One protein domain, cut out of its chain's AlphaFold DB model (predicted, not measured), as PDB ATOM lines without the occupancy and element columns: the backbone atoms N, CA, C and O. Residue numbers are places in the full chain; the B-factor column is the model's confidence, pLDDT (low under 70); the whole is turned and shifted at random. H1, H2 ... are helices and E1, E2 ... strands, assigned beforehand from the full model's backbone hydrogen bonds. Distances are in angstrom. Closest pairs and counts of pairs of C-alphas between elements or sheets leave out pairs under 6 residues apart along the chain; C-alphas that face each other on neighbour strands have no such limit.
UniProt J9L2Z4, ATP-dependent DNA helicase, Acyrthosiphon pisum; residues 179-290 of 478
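Overview. This is residues 179 to 290 of the 478 residues of the protein "ATP-dependent DNA helicase" of Acyrthosiphon pisum (UniProt J9L2Z4). Two small, separate two-stranded sheets, the parallel pair E1 and E4 and the antiparallel hairpin E2 and E3, make a body in which helix H2 packs on the hairpin, mainly at E3, and the short helix H3 packs on E4. H1 lies far out at one end, where residues 195 to 201 stick out, and H4 lies beyond the last residue of E4. The printed part has 112 residues, with four named helices and four named strands in the order E1, H1, H2, H3, E2, E3, E4, H4. Its class is mixed, helices and strands, though under half of the residues are in named elements. The whole is compact, with a radius of gyration of the C-alphas of 14.7 A and spans of 45 by 34 by 26 A.

Arrangement. E1, residues 179 to 182, and E4, residues 258 to 262, are parallel neighbours at 32 degrees, with N 180 and O 259 2.8 A apart, within hydrogen-bond range. The closest C-alphas of E4 and H3, residues 234 to 237, are those of Thr 258 and Met 236, at 5.9 A. E2, residues 238 to 241, follows H3 with 0 residues between. E2 and E3, residues 246 to 249, form an antiparallel hairpin at 141 degrees, with N 239 and O 248 2.8 A apart and N 248 and O 239 2.9 A apart, within hydrogen-bond range. H2, residues 212 to 222, has 7 pairs of C-alphas within 8 A of E3, the closest being Ala 215 and Arg 246 at 5.7 A. H2 and H3 are close but not clearly touching: the C-alphas of Phe 216 and Ile 234, their closest, are 8.0 A apart. The closest C-alphas of E4 and H4, residues 270 to 281, are those of Met 262 and Arg 276, at 7.9 A. H1, residues 199 to 207, is apart from H2, H3 and H4. Every O i to N i+4 pair is within hydrogen-bond range in H1 and H2, and 7 of 8 are in H4; H3 is too short for such a pair.

Along the chain. E1 begins at C-alpha 179 (-28.440, -121.201, -9.464). H1 is 12.0 A long, H2 15.1 A, H4 17.1 A and E4 13.3 A. H2 begins at C-alpha 212 (-39.828, -117.737, -17.385), and H4 ends at C-alpha 281 (-33.419, -131.177, -26.522).

Size, cuts and confidence. The two C-alphas farthest apart are those of Gly 197 and Pro 255, at 45.2 A. The printed part has no cut. The links E1 to H1 and H2 to H3 are long. The mean pLDDT of the printed part is 78.1, and 31 residues are under 70, among them residues 203 to 209, 253 to 259 and 264 to 274.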
ATOM      1  N   VAL A 179     -27.499-120.191  -8.953       73.06
ATOM      2  CA  VAL A 179     -28.440-121.201  -9.464       73.06
ATOM      3  C   VAL A 179     -29.761-120.547  -9.880       73.06
ATOM      4  O   VAL A 179     -30.446-119.940  -9.058       73.06
ATOM      5  N   ILE A 180     -30.153-120.688 -11.148       79.38
ATOM      6  CA  ILE A 180     -31.438-120.215 -11.679       79.38
ATOM      7  C   ILE A 180     -32.361-121.409 -11.905       79.38
ATOM      8  O   ILE A 180     -32.108-122.263 -12.752       79.38
ATOM      9  N   ARG A 181     -33.467-121.452 -11.156       79.12
ATOM     10  CA  ARG A 181     -34.502-122.475 -11.330       79.12
ATOM     11  C   ARG A 181     -35.470-122.094 -12.447       79.12
ATOM     12  O   ARG A 181     -35.986-120.972 -12.468       79.12
ATOM     13  N   LEU A 182     -35.714-123.024 -13.358       84.38
ATOM     14  CA  LEU A 182     -36.561-122.851 -14.528       84.38
ATOM     15  C   LEU A 182     -37.863-123.656 -14.360       84.38
ATOM     16  O   LEU A 182     -37.794-124.876 -14.180       84.38
ATOM     17  N   PRO A 183     -39.036-122.992 -14.353       86.25
ATOM     18  CA  PRO A 183     -40.333-123.651 -14.245       86.25
ATOM     19  C   PRO A 183     -40.634-124.507 -15.474       86.25
ATOM     20  O   PRO A 183     -40.331-124.119 -16.598       86.25
ATOM     21  N   VAL A 184     -41.293-125.641 -15.245       82.56
ATOM     22  CA  VAL A 184     -41.901-126.462 -16.295       82.56
ATOM     23  C   VAL A 184     -43.387-126.552 -15.981       82.56
ATOM     24  O   VAL A 184     -43.767-126.923 -14.870       82.56
ATOM     25  N   HIS A 185     -44.237-126.158 -16.918       86.25
ATOM     26  CA  HIS A 185     -45.688-126.210 -16.778       86.25
ATOM     27  C   HIS A 185     -46.338-126.292 -18.151       86.25
ATOM     28  O   HIS A 185     -45.743-125.834 -19.122       86.25
ATOM     29  N   LEU A 186     -47.539-126.862 -18.214       81.69
ATOM     30  CA  LEU A 186     -48.352-126.844 -19.424       81.69
ATOM     31  C   LEU A 186     -48.927-125.440 -19.656       81.69
ATOM     32  O   LEU A 186     -48.884-124.582 -18.765       81.69
ATOM     33  N   GLU A 187     -49.441-125.214 -20.858       81.94
ATOM     34  CA  GLU A 187     -50.158-123.992 -21.225       81.94
ATOM     35  C   GLU A 187     -51.311-123.763 -20.237       81.94
ATOM     36  O   GLU A 187     -52.084-124.675 -19.987       81.94
ATOM     37  N   ASP A 188     -51.346-122.597 -19.591       79.38
ATOM     38  CA  ASP A 188     -52.324-122.219 -18.554       79.38
ATOM     39  C   ASP A 188     -52.315-123.025 -17.230       79.38
ATOM     40  O   ASP A 188     -53.099-122.732 -16.329       79.38
ATOM     41  N   TYR A 189     -51.375-123.961 -17.032       79.25
ATOM     42  CA  TYR A 189     -51.209-124.733 -15.780       79.25
ATOM     43  C   TYR A 189     -49.985-124.303 -14.942       79.25
ATOM     44  O   TYR A 189     -49.322-125.126 -14.288       79.25
ATOM     45  N   HIS A 190     -49.614-123.018 -14.965       80.31
ATOM     46  CA  HIS A 190     -48.562-122.502 -14.081       80.31
ATOM     47  C   HIS A 190     -49.056-122.348 -12.644       80.31
ATOM     48  O   HIS A 190     -50.181-121.945 -12.373       80.31
ATOM     49  N   THR A 191     -48.176-122.646 -11.692       72.06
ATOM     50  CA  THR A 191     -48.487-122.531 -10.266       72.06
ATOM     51  C   THR A 191     -48.603-121.066  -9.846       72.06
ATOM     52  O   THR A 191     -47.699-120.267 -10.104       72.06
ATOM     53  N   VAL A 192     -49.684-120.736  -9.139       71.75
ATOM     54  CA  VAL A 192     -49.947-119.410  -8.568       71.75
ATOM     55  C   VAL A 192     -50.021-119.535  -7.053       71.75
ATOM     56  O   VAL A 192     -50.754-120.372  -6.538       71.75
ATOM     57  N   TYR A 193     -49.267-118.697  -6.346       68.75
ATOM     58  CA  TYR A 193     -49.314-118.610  -4.887       68.75
ATOM     59  C   TYR A 193     -50.100-117.359  -4.484       68.75
ATOM     60  O   TYR A 193     -49.850-116.271  -5.012       68.75
ATOM     61  N   PHE A 194     -51.032-117.509  -3.548       69.25
ATOM     62  CA  PHE A 194     -51.863-116.433  -3.015       69.25
ATOM     63  C   PHE A 194     -52.063-116.619  -1.509       69.25
ATOM     64  O   PHE A 194     -51.966-117.733  -0.994       69.25
ATOM     65  N   ALA A 195     -52.329-115.518  -0.807       69.12
ATOM     66  CA  ALA A 195     -52.806-115.570   0.568       69.12
ATOM     67  C   ALA A 195     -54.324-115.837   0.578       69.12
ATOM     68  O   ALA A 195     -54.999-115.435  -0.377       69.12
ATOM     69  N   PRO A 196     -54.869-116.472   1.633       67.62
ATOM     70  CA  PRO A 196     -56.313-116.638   1.785       67.62
ATOM     71  C   PRO A 196     -57.049-115.296   1.645       67.62
ATOM     72  O   PRO A 196     -56.641-114.303   2.248       67.62
ATOM     73  N   GLY A 197     -58.108-115.256   0.834       79.00
ATOM     74  CA  GLY A 197     -58.889-114.052   0.526       79.00
ATOM     75  C   GLY A 197     -58.373-113.208  -0.650       79.00
ATOM     76  O   GLY A 197     -59.013-112.221  -1.003       79.00
ATOM     77  N   GLN A 198     -57.236-113.566  -1.263       76.88
ATOM     78  CA  GLN A 198     -56.694-112.908  -2.467       76.88
ATOM     79  C   GLN A 198     -56.762-113.795  -3.722       76.88
ATOM     80  O   GLN A 198     -56.106-113.503  -4.722       76.88
ATOM     81  N   GLU A 199     -57.520-114.892  -3.685       78.19
ATOM     82  CA  GLU A 199     -57.532-115.929  -4.721       78.19
ATOM     83  C   GLU A 199     -57.874-115.347  -6.093       78.19
ATOM     84  O   GLU A 199     -57.121-115.514  -7.053       78.19
ATOM     85  N   LEU A 200     -58.995-114.627  -6.174       75.69
ATOM     86  CA  LEU A 200     -59.557-114.161  -7.440       75.69
ATOM     87  C   LEU A 200     -58.641-113.134  -8.122       75.69
ATOM     88  O   LEU A 200     -58.336-113.257  -9.307       75.69
ATOM     89  N   GLU A 201     -58.151-112.161  -7.353       74.88
ATOM     90  CA  GLU A 201     -57.253-111.112  -7.839       74.88
ATOM     91  C   GLU A 201     -55.904-111.700  -8.279       74.88
ATOM     92  O   GLU A 201     -55.369-111.351  -9.333       74.88
ATOM     93  N   ARG A 202     -55.350-112.640  -7.502       72.38
ATOM     94  CA  ARG A 202     -54.065-113.272  -7.822       72.38
ATOM     95  C   ARG A 202     -54.164-114.200  -9.019       72.38
ATOM     96  O   ARG A 202     -53.230-114.202  -9.813       72.38
ATOM     97  N   VAL A 203     -55.261-114.937  -9.187       68.38
ATOM     98  CA  VAL A 203     -55.500-115.764 -10.380       68.38
ATOM     99  C   VAL A 203     -55.647-114.884 -11.623       68.38
ATOM    100  O   VAL A 203     -55.000-115.164 -12.629       68.38
ATOM    101  N   GLN A 204     -56.392-113.776 -11.549       67.62
ATOM    102  CA  GLN A 204     -56.524-112.822 -12.661       67.62
ATOM    103  C   GLN A 204     -55.178-112.185 -13.038       67.62
ATOM    104  O   GLN A 204     -54.787-112.188 -14.205       67.62
ATOM    105  N   ASN A 205     -54.414-111.715 -12.050       67.94
ATOM    106  CA  ASN A 205     -53.085-111.146 -12.275       67.94
ATOM    107  C   ASN A 205     -52.072-112.195 -12.761       67.94
ATOM    108  O   ASN A 205     -51.174-111.879 -13.544       67.94
ATOM    109  N   ALA A 206     -52.200-113.446 -12.313       63.97
ATOM    110  CA  ALA A 206     -51.343-114.543 -12.737       63.97
ATOM    111  C   ALA A 206     -51.665-115.043 -14.151       63.97
ATOM    112  O   ALA A 206     -50.748-115.475 -14.846       63.97
ATOM    113  N   ALA A 207     -52.921-114.969 -14.594       59.53
ATOM    114  CA  ALA A 207     -53.310-115.278 -15.969       59.53
ATOM    115  C   ALA A 207     -52.677-114.296 -16.973       59.53
ATOM    116  O   ALA A 207     -52.303-114.677 -18.076       59.53
ATOM    117  N   LEU A 208     -52.475-113.040 -16.564       62.25
ATOM    118  CA  LEU A 208     -51.839-111.995 -17.381       62.25
ATOM    119  C   LEU A 208     -50.301-112.011 -17.318       62.25
ATOM    120  O   LEU A 208     -49.614-111.227 -17.975       62.25
ATOM    121  N   ALA A 209     -49.734-112.879 -16.489       68.56
ATOM    122  CA  ALA A 209     -48.348-112.817 -16.078       68.56
ATOM    123  C   ALA A 209     -47.447-113.742 -16.905       68.56
ATOM    124  O   ALA A 209     -47.597-114.960 -16.901       68.56
ATOM    125  N   ARG A 210     -46.398-113.179 -17.515       79.94
ATOM    126  CA  ARG A 210     -45.351-113.980 -18.168       79.94
ATOM    127  C   ARG A 210     -44.536-114.783 -17.149       79.94
ATOM    128  O   ARG A 210     -43.961-114.216 -16.218       79.94
ATOM    129  N   THR A 211     -44.445-116.093 -17.352       88.62
ATOM    130  CA  THR A 211     -43.512-116.967 -16.634       88.62
ATOM    131  C   THR A 211     -42.165-116.979 -17.356       88.62
ATOM    132  O   THR A 211     -42.039-116.532 -18.494       88.62
ATOM    133  N   ARG A 212     -41.128-117.537 -16.722       91.44
ATOM    134  CA  ARG A 212     -39.828-117.737 -17.385       91.44
ATOM    135  C   ARG A 212     -39.919-118.642 -18.617       91.44
ATOM    136  O   ARG A 212     -39.087-118.499 -19.509       91.44
ATOM    137  N   LEU A 213     -40.869-119.580 -18.642       93.25
ATOM    138  CA  LEU A 213     -41.087-120.495 -19.764       93.25
ATOM    139  C   LEU A 213     -41.834-119.792 -20.903       93.25
ATOM    140  O   LEU A 213     -41.358-119.798 -22.032       93.25
ATOM    141  N   THR A 214     -42.934-119.091 -20.617       92.75
ATOM    142  CA  THR A 214     -43.664-118.363 -21.672       92.75
ATOM    143  C   THR A 214     -42.852-117.196 -22.232       92.75
ATOM    144  O   THR A 214     -42.867-116.940 -23.433       92.75
ATOM    145  N   ALA A 215     -42.040-116.545 -21.400       94.25
ATOM    146  CA  ALA A 215     -41.088-115.542 -21.860       94.25
ATOM    147  C   ALA A 215     -39.935-116.126 -22.694       94.25
ATOM    148  O   ALA A 215     -39.361-115.389 -23.488       94.25
ATOM    149  N   PHE A 216     -39.571-117.405 -22.528       95.38
ATOM    150  CA  PHE A 216     -38.596-118.067 -23.407       95.38
ATOM    151  C   PHE A 216     -39.166-118.247 -24.818       95.38
ATOM    152  O   PHE A 216     -38.480-117.949 -25.791       95.38
ATOM    153  N   PHE A 217     -40.441-118.621 -24.930       94.75
ATOM    154  CA  PHE A 217     -41.133-118.674 -26.219       94.75
ATOM    155  C   PHE A 217     -41.212-117.296 -26.888       94.75
ATOM    156  O   PHE A 217     -40.786-117.151 -28.031       94.75
ATOM    157  N   SER A 218     -41.632-116.258 -26.149       94.00
ATOM    158  CA  SER A 218     -41.616-114.881 -26.669       94.00
ATOM    159  C   SER A 218     -40.206-114.407 -27.046       94.00
ATOM    160  O   SER A 218     -40.040-113.677 -28.019       94.00
ATOM    161  N   LEU A 219     -39.174-114.820 -26.302       95.62
ATOM    162  CA  LEU A 219     -37.790-114.501 -26.644       95.62
ATOM    163  C   LEU A 219     -37.411-115.119 -27.995       95.62
ATOM    164  O   LEU A 219     -36.906-114.398 -28.847       95.62
ATOM    165  N   ASN A 220     -37.701-116.404 -28.212       94.94
ATOM    166  CA  ASN A 220     -37.413-117.088 -29.476       94.94
ATOM    167  C   ASN A 220     -38.189-116.499 -30.658       94.94
ATOM    168  O   ASN A 220     -37.700-116.523 -31.785       94.94
ATOM    169  N   GLU A 221     -39.379-115.950 -30.429       93.75
ATOM    170  CA  GLU A 221     -40.113-115.208 -31.453       93.75
ATOM    171  C   GLU A 221     -39.340-113.944 -31.873       93.75
ATOM    172  O   GLU A 221     -39.084-113.740 -33.061       93.75
ATOM    173  N   THR A 222     -38.892-113.143 -30.899       93.31
ATOM    174  CA  THR A 222     -38.307-111.811 -31.146       93.31
ATOM    175  C   THR A 222     -36.802-111.779 -31.423       93.31
ATOM    176  O   THR A 222     -36.331-110.852 -32.079       93.31
ATOM    177  N   ASP A 223     -36.039-112.753 -30.926       94.12
ATOM    178  CA  ASP A 223     -34.577-112.787 -31.000       94.12
ATOM    179  C   ASP A 223     -34.118-114.075 -31.705       94.12
ATOM    180  O   ASP A 223     -34.114-115.152 -31.098       94.12
ATOM    181  N   PRO A 224     -33.717-113.999 -32.989       93.69
ATOM    182  CA  PRO A 224     -33.204-115.150 -33.726       93.69
ATOM    183  C   PRO A 224     -31.978-115.797 -33.077       93.69
ATOM    184  O   PRO A 224     -31.784-117.001 -33.223       93.69
ATOM    185  N   GLU A 225     -31.166-115.032 -32.343       92.94
ATOM    186  CA  GLU A 225     -29.976-115.550 -31.670       92.94
ATOM    187  C   GLU A 225     -30.350-116.443 -30.481       92.94
ATOM    188  O   GLU A 225     -29.654-117.420 -30.206       92.94
ATOM    189  N   ALA A 226     -31.475-116.173 -29.814       93.44
ATOM    190  CA  ALA A 226     -31.959-117.005 -28.715       93.44
ATOM    191  C   ALA A 226     -32.315-118.427 -29.176       93.44
ATOM    192  O   ALA A 226     -32.177-119.382 -28.411       93.44
ATOM    193  N   ARG A 227     -32.693-118.579 -30.454       93.06
ATOM    194  CA  ARG A 227     -33.120-119.852 -31.045       93.06
ATOM    195  C   ARG A 227     -32.014-120.895 -31.117       93.06
ATOM    196  O   ARG A 227     -32.327-122.050 -31.361       93.06
ATOM    197  N   GLN A 228     -30.751-120.524 -30.912       90.88
ATOM    198  CA  GLN A 228     -29.641-121.480 -30.877       90.88
ATOM    199  C   GLN A 228     -29.489-122.181 -29.516       90.88
ATOM    200  O   GLN A 228     -28.741-123.150 -29.418       90.88
ATOM    201  N   TYR A 229     -30.178-121.705 -28.475       89.88
ATOM    202  CA  TYR A 229     -30.015-122.185 -27.104       89.88
ATOM    203  C   TYR A 229     -31.203-123.044 -26.657       89.88
ATOM    204  O   TYR A 229     -32.362-122.781 -26.992       89.88
ATOM    205  N   LEU A 230     -30.910-124.076 -25.867       86.69
ATOM    206  CA  LEU A 230     -31.897-124.873 -25.143       86.69
ATOM    207  C   LEU A 230     -32.452-124.078 -23.961       86.69
ATOM    208  O   LEU A 230     -31.811-123.154 -23.455       86.69
ATOM    209  N   TYR A 231     -33.623-124.465 -23.449       90.00
ATOM    210  CA  TYR A 231     -34.269-123.714 -22.368       90.00
ATOM    211  C   TYR A 231     -33.374-123.577 -21.122       90.00
ATOM    212  O   TYR A 231     -33.312-122.510 -20.509       90.00
ATOM    213  N   HIS A 232     -32.624-124.629 -20.776       84.44
ATOM    214  CA  HIS A 232     -31.670-124.582 -19.668       84.44
ATOM    215  C   HIS A 232     -30.408-123.760 -19.976       84.44
ATOM    216  O   HIS A 232     -29.761-123.288 -19.050       84.44
ATOM    217  N   GLU A 233     -30.057-123.508 -21.229       87.19
ATOM    218  CA  GLU A 233     -28.881-122.702 -21.590       87.19
ATOM    219  C   GLU A 233     -29.189-121.199 -21.558       87.19
ATOM    220  O   GLU A 233     -28.305-120.384 -21.298       87.19
ATOM    221  N   ILE A 234     -30.461-120.809 -21.716       91.94
ATOM    222  CA  ILE A 234     -30.888-119.401 -21.751       91.94
ATOM    223  C   ILE A 234     -30.327-118.553 -20.603       91.94
ATOM    224  O   ILE A 234     -29.811-117.475 -20.891       91.94
ATOM    225  N   PRO A 235     -30.334-118.977 -19.324       90.50
ATOM    226  CA  PRO A 235     -29.806-118.152 -18.237       90.50
ATOM    227  C   PRO A 235     -28.293-117.869 -18.310       90.50
ATOM    228  O   PRO A 235     -27.807-116.955 -17.634       90.50
ATOM    229  N   MET A 236     -27.543-118.623 -19.120       86.50
ATOM    230  CA  MET A 236     -26.121-118.374 -19.385       86.50
ATOM    231  C   MET A 236     -25.942-117.163 -20.319       86.50
ATOM    232  O   MET A 236     -25.055-116.338 -20.099       86.50
ATOM    233  N   HIS A 237     -26.855-116.977 -21.277       88.81
ATOM    234  CA  HIS A 237     -26.785-115.933 -22.313       88.81
ATOM    235  C   HIS A 237     -27.729-114.746 -22.062       88.81
ATOM    236  O   HIS A 237     -27.483-113.628 -22.520       88.81
ATOM    237  N   TYR A 238     -28.781-114.956 -21.275       91.75
ATOM    238  CA  TYR A 238     -29.825-113.984 -20.971       91.75
ATOM    239  C   TYR A 238     -30.042-113.879 -19.459       91.75
ATOM    240  O   TYR A 238     -29.809-114.807 -18.689       91.75
ATOM    241  N   THR A 239     -30.491-112.712 -19.008       90.06
ATOM    242  CA  THR A 239     -30.823-112.434 -17.607       90.06
ATOM    243  C   THR A 239     -32.314-112.155 -17.472       90.06
ATOM    244  O   THR A 239     -32.885-111.398 -18.256       90.06
ATOM    245  N   TRP A 240     -32.942-112.750 -16.458       89.75
ATOM    246  CA  TRP A 240     -34.352-112.520 -16.142       89.75
ATOM    247  C   TRP A 240     -34.563-111.129 -15.533       89.75
ATOM    248  O   TRP A 240     -33.996-110.826 -14.480       89.75
ATOM    249  N   GLY A 241     -35.383-110.295 -16.173       88.50
ATOM    250  CA  GLY A 241     -35.863-109.037 -15.609       88.50
ATOM    251  C   GLY A 241     -37.154-109.256 -14.827       88.50
ATOM    252  O   GLY A 241     -38.183-109.517 -15.437       88.50
ATOM    253  N   GLU A 242     -37.110-109.128 -13.498       82.38
ATOM    254  CA  GLU A 242     -38.281-109.315 -12.618       82.38
ATOM    255  C   GLU A 242     -39.422-108.339 -12.941       82.38
ATOM    256  O   GLU A 242     -40.555-108.755 -13.162       82.38
ATOM    257  N   ARG A 243     -39.101-107.043 -13.063       79.56
ATOM    258  CA  ARG A 243     -40.097-105.983 -13.292       79.56
ATOM    259  C   ARG A 243     -40.838-106.144 -14.613       79.56
ATOM    260  O   ARG A 243     -42.055-106.037 -14.653       79.56
ATOM    261  N   ASP A 244     -40.098-106.443 -15.676       82.38
ATOM    262  CA  ASP A 244     -40.659-106.502 -17.025       82.38
ATOM    263  C   ASP A 244     -41.012-107.926 -17.474       82.38
ATOM    264  O   ASP A 244     -41.439-108.119 -18.613       82.38
ATOM    265  N   ARG A 245     -40.754-108.923 -16.616       87.31
ATOM    266  CA  ARG A 245     -40.956-110.362 -16.853       87.31
ATOM    267  C   ARG A 245     -40.484-110.830 -18.229       87.31
ATOM    268  O   ARG A 245     -41.205-111.506 -18.963       87.31
ATOM    269  N   ARG A 246     -39.251-110.451 -18.573       91.94
ATOM    270  CA  ARG A 246     -38.624-110.763 -19.863       91.94
ATOM    271  C   ARG A 246     -37.182-111.223 -19.707       91.94
ATOM    272  O   ARG A 246     -36.492-110.861 -18.750       91.94
ATOM    273  N   TRP A 247     -36.712-111.978 -20.691       93.62
ATOM    274  CA  TRP A 247     -35.303-112.313 -20.844       93.62
ATOM    275  C   TRP A 247     -34.579-111.184 -21.575       93.62
ATOM    276  O   TRP A 247     -34.984-110.780 -22.658       93.62
ATOM    277  N   ASN A 248     -33.512-110.665 -20.973       91.94
ATOM    278  CA  ASN A 248     -32.686-109.608 -21.552       91.94
ATOM    279  C   ASN A 248     -31.296-110.153 -21.867       91.94
ATOM    280  O   ASN A 248     -30.703-110.828 -21.024       91.94
ATOM    281  N   ARG A 249     -30.754-109.833 -23.045       91.25
ATOM    282  CA  ARG A 249     -29.421-110.293 -23.450       91.25
ATOM    283  C   ARG A 249     -28.358-109.847 -22.445       91.25
ATOM    284  O   ARG A 249     -28.311-108.686 -22.025       91.25
ATOM    285  N   ARG A 250     -27.507-110.782 -22.033       87.56
ATOM    286  CA  ARG A 250     -26.455-110.531 -21.052       87.56
ATOM    287  C   ARG A 250     -25.311-109.756 -21.709       87.56
ATOM    288  O   ARG A 250     -24.816-110.135 -22.761       87.56
ATOM    289  N   ARG A 251     -24.862-108.675 -21.061       78.19
ATOM    290  CA  ARG A 251     -23.753-107.834 -21.561       78.19
ATOM    291  C   ARG A 251     -22.359-108.427 -21.313       78.19
ATOM    292  O   ARG A 251     -21.408-108.026 -21.969       78.19
ATOM    293  N   ARG A 252     -22.228-109.338 -20.342       71.69
ATOM    294  CA  ARG A 252     -20.985-110.050 -20.004       71.69
ATOM    295  C   ARG A 252     -21.299-111.518 -19.760       71.69
ATOM    296  O   ARG A 252     -21.950-111.825 -18.766       71.69
ATOM    297  N   VAL A 253     -20.865-112.397 -20.655       65.56
ATOM    298  CA  VAL A 253     -20.961-113.850 -20.471       65.56
ATOM    299  C   VAL A 253     -19.674-114.301 -19.784       65.56
ATOM    300  O   VAL A 253     -18.609-114.252 -20.390       65.56
ATOM    301  N   MET A 254     -19.763-114.665 -18.505       61.09
ATOM    302  CA  MET A 254     -18.669-115.304 -17.771       61.09
ATOM    303  C   MET A 254     -18.909-116.821 -17.796       61.09
ATOM    304  O   MET A 254     -19.997-117.250 -17.390       61.09
ATOM    305  N   PRO A 255     -17.949-117.638 -18.263       56.06
ATOM    306  CA  PRO A 255     -18.034-119.088 -18.141       56.06
ATOM    307  C   PRO A 255     -18.195-119.486 -16.667       56.06
ATOM    308  O   PRO A 255     -17.537-118.914 -15.802       56.06
ATOM    309  N   ASN A 256     -19.060-120.461 -16.383       57.31
ATOM    310  CA  ASN A 256     -19.207-121.082 -15.060       57.31
ATOM    311  C   ASN A 256     -19.653-120.153 -13.911       57.31
ATOM    312  O   ASN A 256     -19.306-120.395 -12.767       57.31
ATOM    313  N   GLU A 257     -20.453-119.109 -14.152       67.38
ATOM    314  CA  GLU A 257     -21.003-118.286 -13.046       67.38
ATOM    315  C   GLU A 257     -22.495-118.561 -12.780       67.38
ATOM    316  O   GLU A 257     -23.002-118.381 -11.672       67.38
ATOM    317  N   THR A 258     -23.234-119.002 -13.804       66.62
ATOM    318  CA  THR A 258     -24.680-119.250 -13.722       66.62
ATOM    319  C   THR A 258     -24.995-120.695 -14.082       66.62
ATOM    320  O   THR A 258     -24.827-121.102 -15.227       66.62
ATOM    321  N   LEU A 259     -25.513-121.451 -13.113       69.81
ATOM    322  CA  LEU A 259     -26.032-122.799 -13.323       69.81
ATOM    323  C   LEU A 259     -27.555-122.739 -13.401       69.81
ATOM    324  O   LEU A 259     -28.215-122.168 -12.535       69.81
ATOM    325  N   SER A 260     -28.142-123.339 -14.421       74.56
ATOM    326  CA  SER A 260     -29.591-123.463 -14.541       74.56
ATOM    327  C   SER A 260     -30.053-124.841 -14.073       74.56
ATOM    328  O   SER A 260     -29.337-125.835 -14.185       74.56
ATOM    329  N   ARG A 261     -31.261-124.913 -13.514       74.25
ATOM    330  CA  ARG A 261     -31.909-126.184 -13.171       74.25
ATOM    331  C   ARG A 261     -33.383-126.117 -13.507       74.25
ATOM    332  O   ARG A 261     -34.090-125.268 -12.969       74.25
ATOM    333  N   MET A 262     -33.861-127.021 -14.350       74.50
ATOM    334  CA  MET A 262     -35.300-127.235 -14.484       74.50
ATOM    335  C   MET A 262     -35.830-127.994 -13.274       74.50
ATOM    336  O   MET A 262     -35.135-128.863 -12.740       74.50
ATOM    337  N   TYR A 263     -37.050-127.675 -12.843       70.38
ATOM    338  CA  TYR A 263     -37.711-128.471 -11.811       70.38
ATOM    339  C   TYR A 263     -37.808-129.938 -12.245       70.38
ATOM    340  O   TYR A 263     -37.970-130.247 -13.430       70.38
ATOM    341  N   ALA A 264     -37.662-130.842 -11.277       59.38
ATOM    342  CA  ALA A 264     -38.012-132.236 -11.482       59.38
ATOM    343  C   ALA A 264     -39.523-132.324 -11.726       59.38
ATOM    344  O   ALA A 264     -40.298-131.601 -11.099       59.38
ATOM    345  N   VAL A 265     -39.917-133.181 -12.660       54.31
ATOM    346  CA  VAL A 265     -41.319-133.474 -12.955       54.31
ATOM    347  C   VAL A 265     -41.497-134.967 -12.745       54.31
ATOM    348  O   VAL A 265     -40.659-135.741 -13.203       54.31
ATOM    349  N   ASN A 266     -42.543-135.345 -12.013       47.69
ATOM    350  CA  ASN A 266     -42.874-136.745 -11.787       47.69
ATOM    351  C   ASN A 266     -43.208-137.399 -13.143       47.69
ATOM    352  O   ASN A 266     -44.036-136.843 -13.859       47.69
ATOM    353  N   PRO A 267     -42.614-138.546 -13.505       45.62
ATOM    354  CA  PRO A 267     -42.958-139.260 -14.735       45.62
ATOM    355  C   PRO A 267     -44.440-139.635 -14.878       45.62
ATOM    356  O   PRO A 267     -44.930-139.748 -15.998       45.62
ATOM    357  N   LEU A 268     -45.168-139.774 -13.763       44.16
ATOM    358  CA  LEU A 268     -46.622-139.984 -13.764       44.16
ATOM    359  C   LEU A 268     -47.401-138.753 -14.268       44.16
ATOM    360  O   LEU A 268     -48.512-138.893 -14.772       44.16
ATOM    361  N   ASP A 269     -46.818-137.550 -14.189       51.25
ATOM    362  CA  ASP A 269     -47.326-136.332 -14.838       51.25
ATOM    363  C   ASP A 269     -46.872-136.326 -16.311       51.25
ATOM    364  O   ASP A 269     -45.982-135.572 -16.724       51.25
ATOM    365  N   ARG A 270     -47.448-137.259 -17.086       49.72
ATOM    366  CA  ARG A 270     -47.029-137.648 -18.446       49.72
ATOM    367  C   ARG A 270     -46.766-136.445 -19.352       49.72
ATOM    368  O   ARG A 270     -45.695-136.341 -19.948       49.72
ATOM    369  N   GLU A 271     -47.720-135.524 -19.453       59.69
ATOM    370  CA  GLU A 271     -47.638-134.383 -20.375       59.69
ATOM    371  C   GLU A 271     -46.539-133.392 -19.975       59.69
ATOM    372  O   GLU A 271     -45.761-132.927 -20.815       59.69
ATOM    373  N   ARG A 272     -46.421-133.085 -18.680       66.69
ATOM    374  CA  ARG A 272     -45.406-132.155 -18.176       66.69
ATOM    375  C   ARG A 272     -44.013-132.777 -18.214       66.69
ATOM    376  O   ARG A 272     -43.032-132.062 -18.441       66.69
ATOM    377  N   PHE A 273     -43.917-134.089 -18.003       59.00
ATOM    378  CA  PHE A 273     -42.670-134.841 -18.097       59.00
ATOM    379  C   PHE A 273     -42.149-134.846 -19.537       59.00
ATOM    380  O   PHE A 273     -40.991-134.505 -19.775       59.00
ATOM    381  N   LEU A 274     -43.025-135.107 -20.508       58.41
ATOM    382  CA  LEU A 274     -42.708-135.007 -21.931       58.41
ATOM    383  C   LEU A 274     -42.280-133.597 -22.330       58.41
ATOM    384  O   LEU A 274     -41.251-133.422 -22.979       58.41
ATOM    385  N   LEU A 275     -43.009-132.573 -21.879       71.56
ATOM    386  CA  LEU A 275     -42.621-131.184 -22.110       71.56
ATOM    387  C   LEU A 275     -41.219-130.890 -21.555       71.56
ATOM    388  O   LEU A 275     -40.417-130.236 -22.221       71.56
ATOM    389  N   ARG A 276     -40.892-131.394 -20.359       76.25
ATOM    390  CA  ARG A 276     -39.552-131.259 -19.771       76.25
ATOM    391  C   ARG A 276     -38.478-131.905 -20.646       76.25
ATOM    392  O   ARG A 276     -37.420-131.304 -20.822       76.25
ATOM    393  N   LEU A 277     -38.734-133.101 -21.177       62.81
ATOM    394  CA  LEU A 277     -37.813-133.783 -22.090       62.81
ATOM    395  C   LEU A 277     -37.615-132.984 -23.377       62.81
ATOM    396  O   LEU A 277     -36.480-132.788 -23.805       62.81
ATOM    397  N   LEU A 278     -38.690-132.452 -23.955       72.56
ATOM    398  CA  LEU A 278     -38.599-131.607 -25.140       72.56
ATOM    399  C   LEU A 278     -37.770-130.341 -24.849       72.56
ATOM    400  O   LEU A 278     -36.921-129.967 -25.653       72.56
ATOM    401  N   LEU A 279     -37.950-129.699 -23.688       77.31
ATOM    402  CA  LEU A 279     -37.213-128.486 -23.289       77.31
ATOM    403  C   LEU A 279     -35.709-128.719 -23.073       77.31
ATOM    404  O   LEU A 279     -34.935-127.758 -23.093       77.31
ATOM    405  N   LEU A 280     -35.298-129.974 -22.869       71.25
ATOM    406  CA  LEU A 280     -33.894-130.378 -22.790       71.25
ATOM    407  C   LEU A 280     -33.231-130.545 -24.160       71.25
ATOM    408  O   LEU A 280     -32.012-130.483 -24.223       71.25
ATOM    409  N   HIS A 281     -33.992-130.750 -25.237       66.88
ATOM    410  CA  HIS A 281     -33.419-131.177 -26.522       66.88
ATOM    411  C   HIS A 281     -33.810-130.290 -27.703       66.88
ATOM    412  O   HIS A 281     -33.144-130.306 -28.738       66.88
ATOM    413  N   ARG A 282     -34.868-129.487 -27.567       72.44
ATOM    414  CA  ARG A 282     -35.376-128.655 -28.651       72.44
ATOM    415  C   ARG A 282     -34.968-127.197 -28.502       72.44
ATOM    416  O   ARG A 282     -35.201-126.555 -27.477       72.44
ATOM    417  N   ARG A 283     -34.436-126.662 -29.597       83.19
ATOM    418  CA  ARG A 283     -34.003-125.274 -29.748       83.19
ATOM    419  C   ARG A 283     -35.043-124.435 -30.487       83.19
ATOM    420  O   ARG A 283     -35.786-124.944 -31.322       83.19
ATOM    421  N   GLY A 284     -35.103-123.152 -30.141       85.69
ATOM    422  CA  GLY A 284     -35.946-122.157 -30.806       85.69
ATOM    423  C   GLY A 284     -37.474-122.335 -30.800       85.69
ATOM    424  O   GLY A 284     -38.083-121.754 -31.698       85.69
ATOM    425  N   PRO A 285     -38.124-123.053 -29.857       88.56
ATOM    426  CA  PRO A 285     -39.584-123.137 -29.842       88.56
ATOM    427  C   PRO A 285     -40.214-121.760 -29.575       88.56
ATOM    428  O   PRO A 285     -39.810-121.059 -28.645       88.56
ATOM    429  N   GLN A 286     -41.223-121.378 -30.353       90.25
ATOM    430  CA  GLN A 286     -41.898-120.073 -30.259       90.25
ATOM    431  C   GLN A 286     -43.240-120.127 -29.518       90.25
ATOM    432  O   GLN A 286     -43.841-119.095 -29.234       90.25
ATOM    433  N   SER A 287     -43.729-121.318 -29.179       89.06
ATOM    434  CA  SER A 287     -44.957-121.520 -28.400       89.06
ATOM    435  C   SER A 287     -45.015-122.942 -27.838       89.06
ATOM    436  O   SER A 287     -44.230-123.802 -28.240       89.06
ATOM    437  N   PHE A 288     -45.986-123.230 -26.967       84.12
ATOM    438  CA  PHE A 288     -46.285-124.604 -26.542       84.12
ATOM    439  C   PHE A 288     -46.692-125.505 -27.711       84.12
ATOM    440  O   PHE A 288     -46.396-126.699 -27.713       84.12
ATOM    441  N   ARG A 289     -47.390-124.953 -28.707       79.88
ATOM    442  CA  ARG A 289     -47.749-125.685 -29.922       79.88
ATOM    443  C   ARG A 289     -46.514-125.994 -30.754       79.88
ATOM    444  O   ARG A 289     -46.322-127.144 -31.129       79.88
ATOM    445  N   ASP A 290     -45.669-124.993 -30.988       77.81
ATOM    446  CA  ASP A 290     -44.417-125.181 -31.716       77.81
ATOM    447  C   ASP A 290     -43.543-126.205 -30.995       77.81
ATOM    448  O   ASP A 290     -43.109-127.150 -31.622       77.81
TER     449      ASP A 290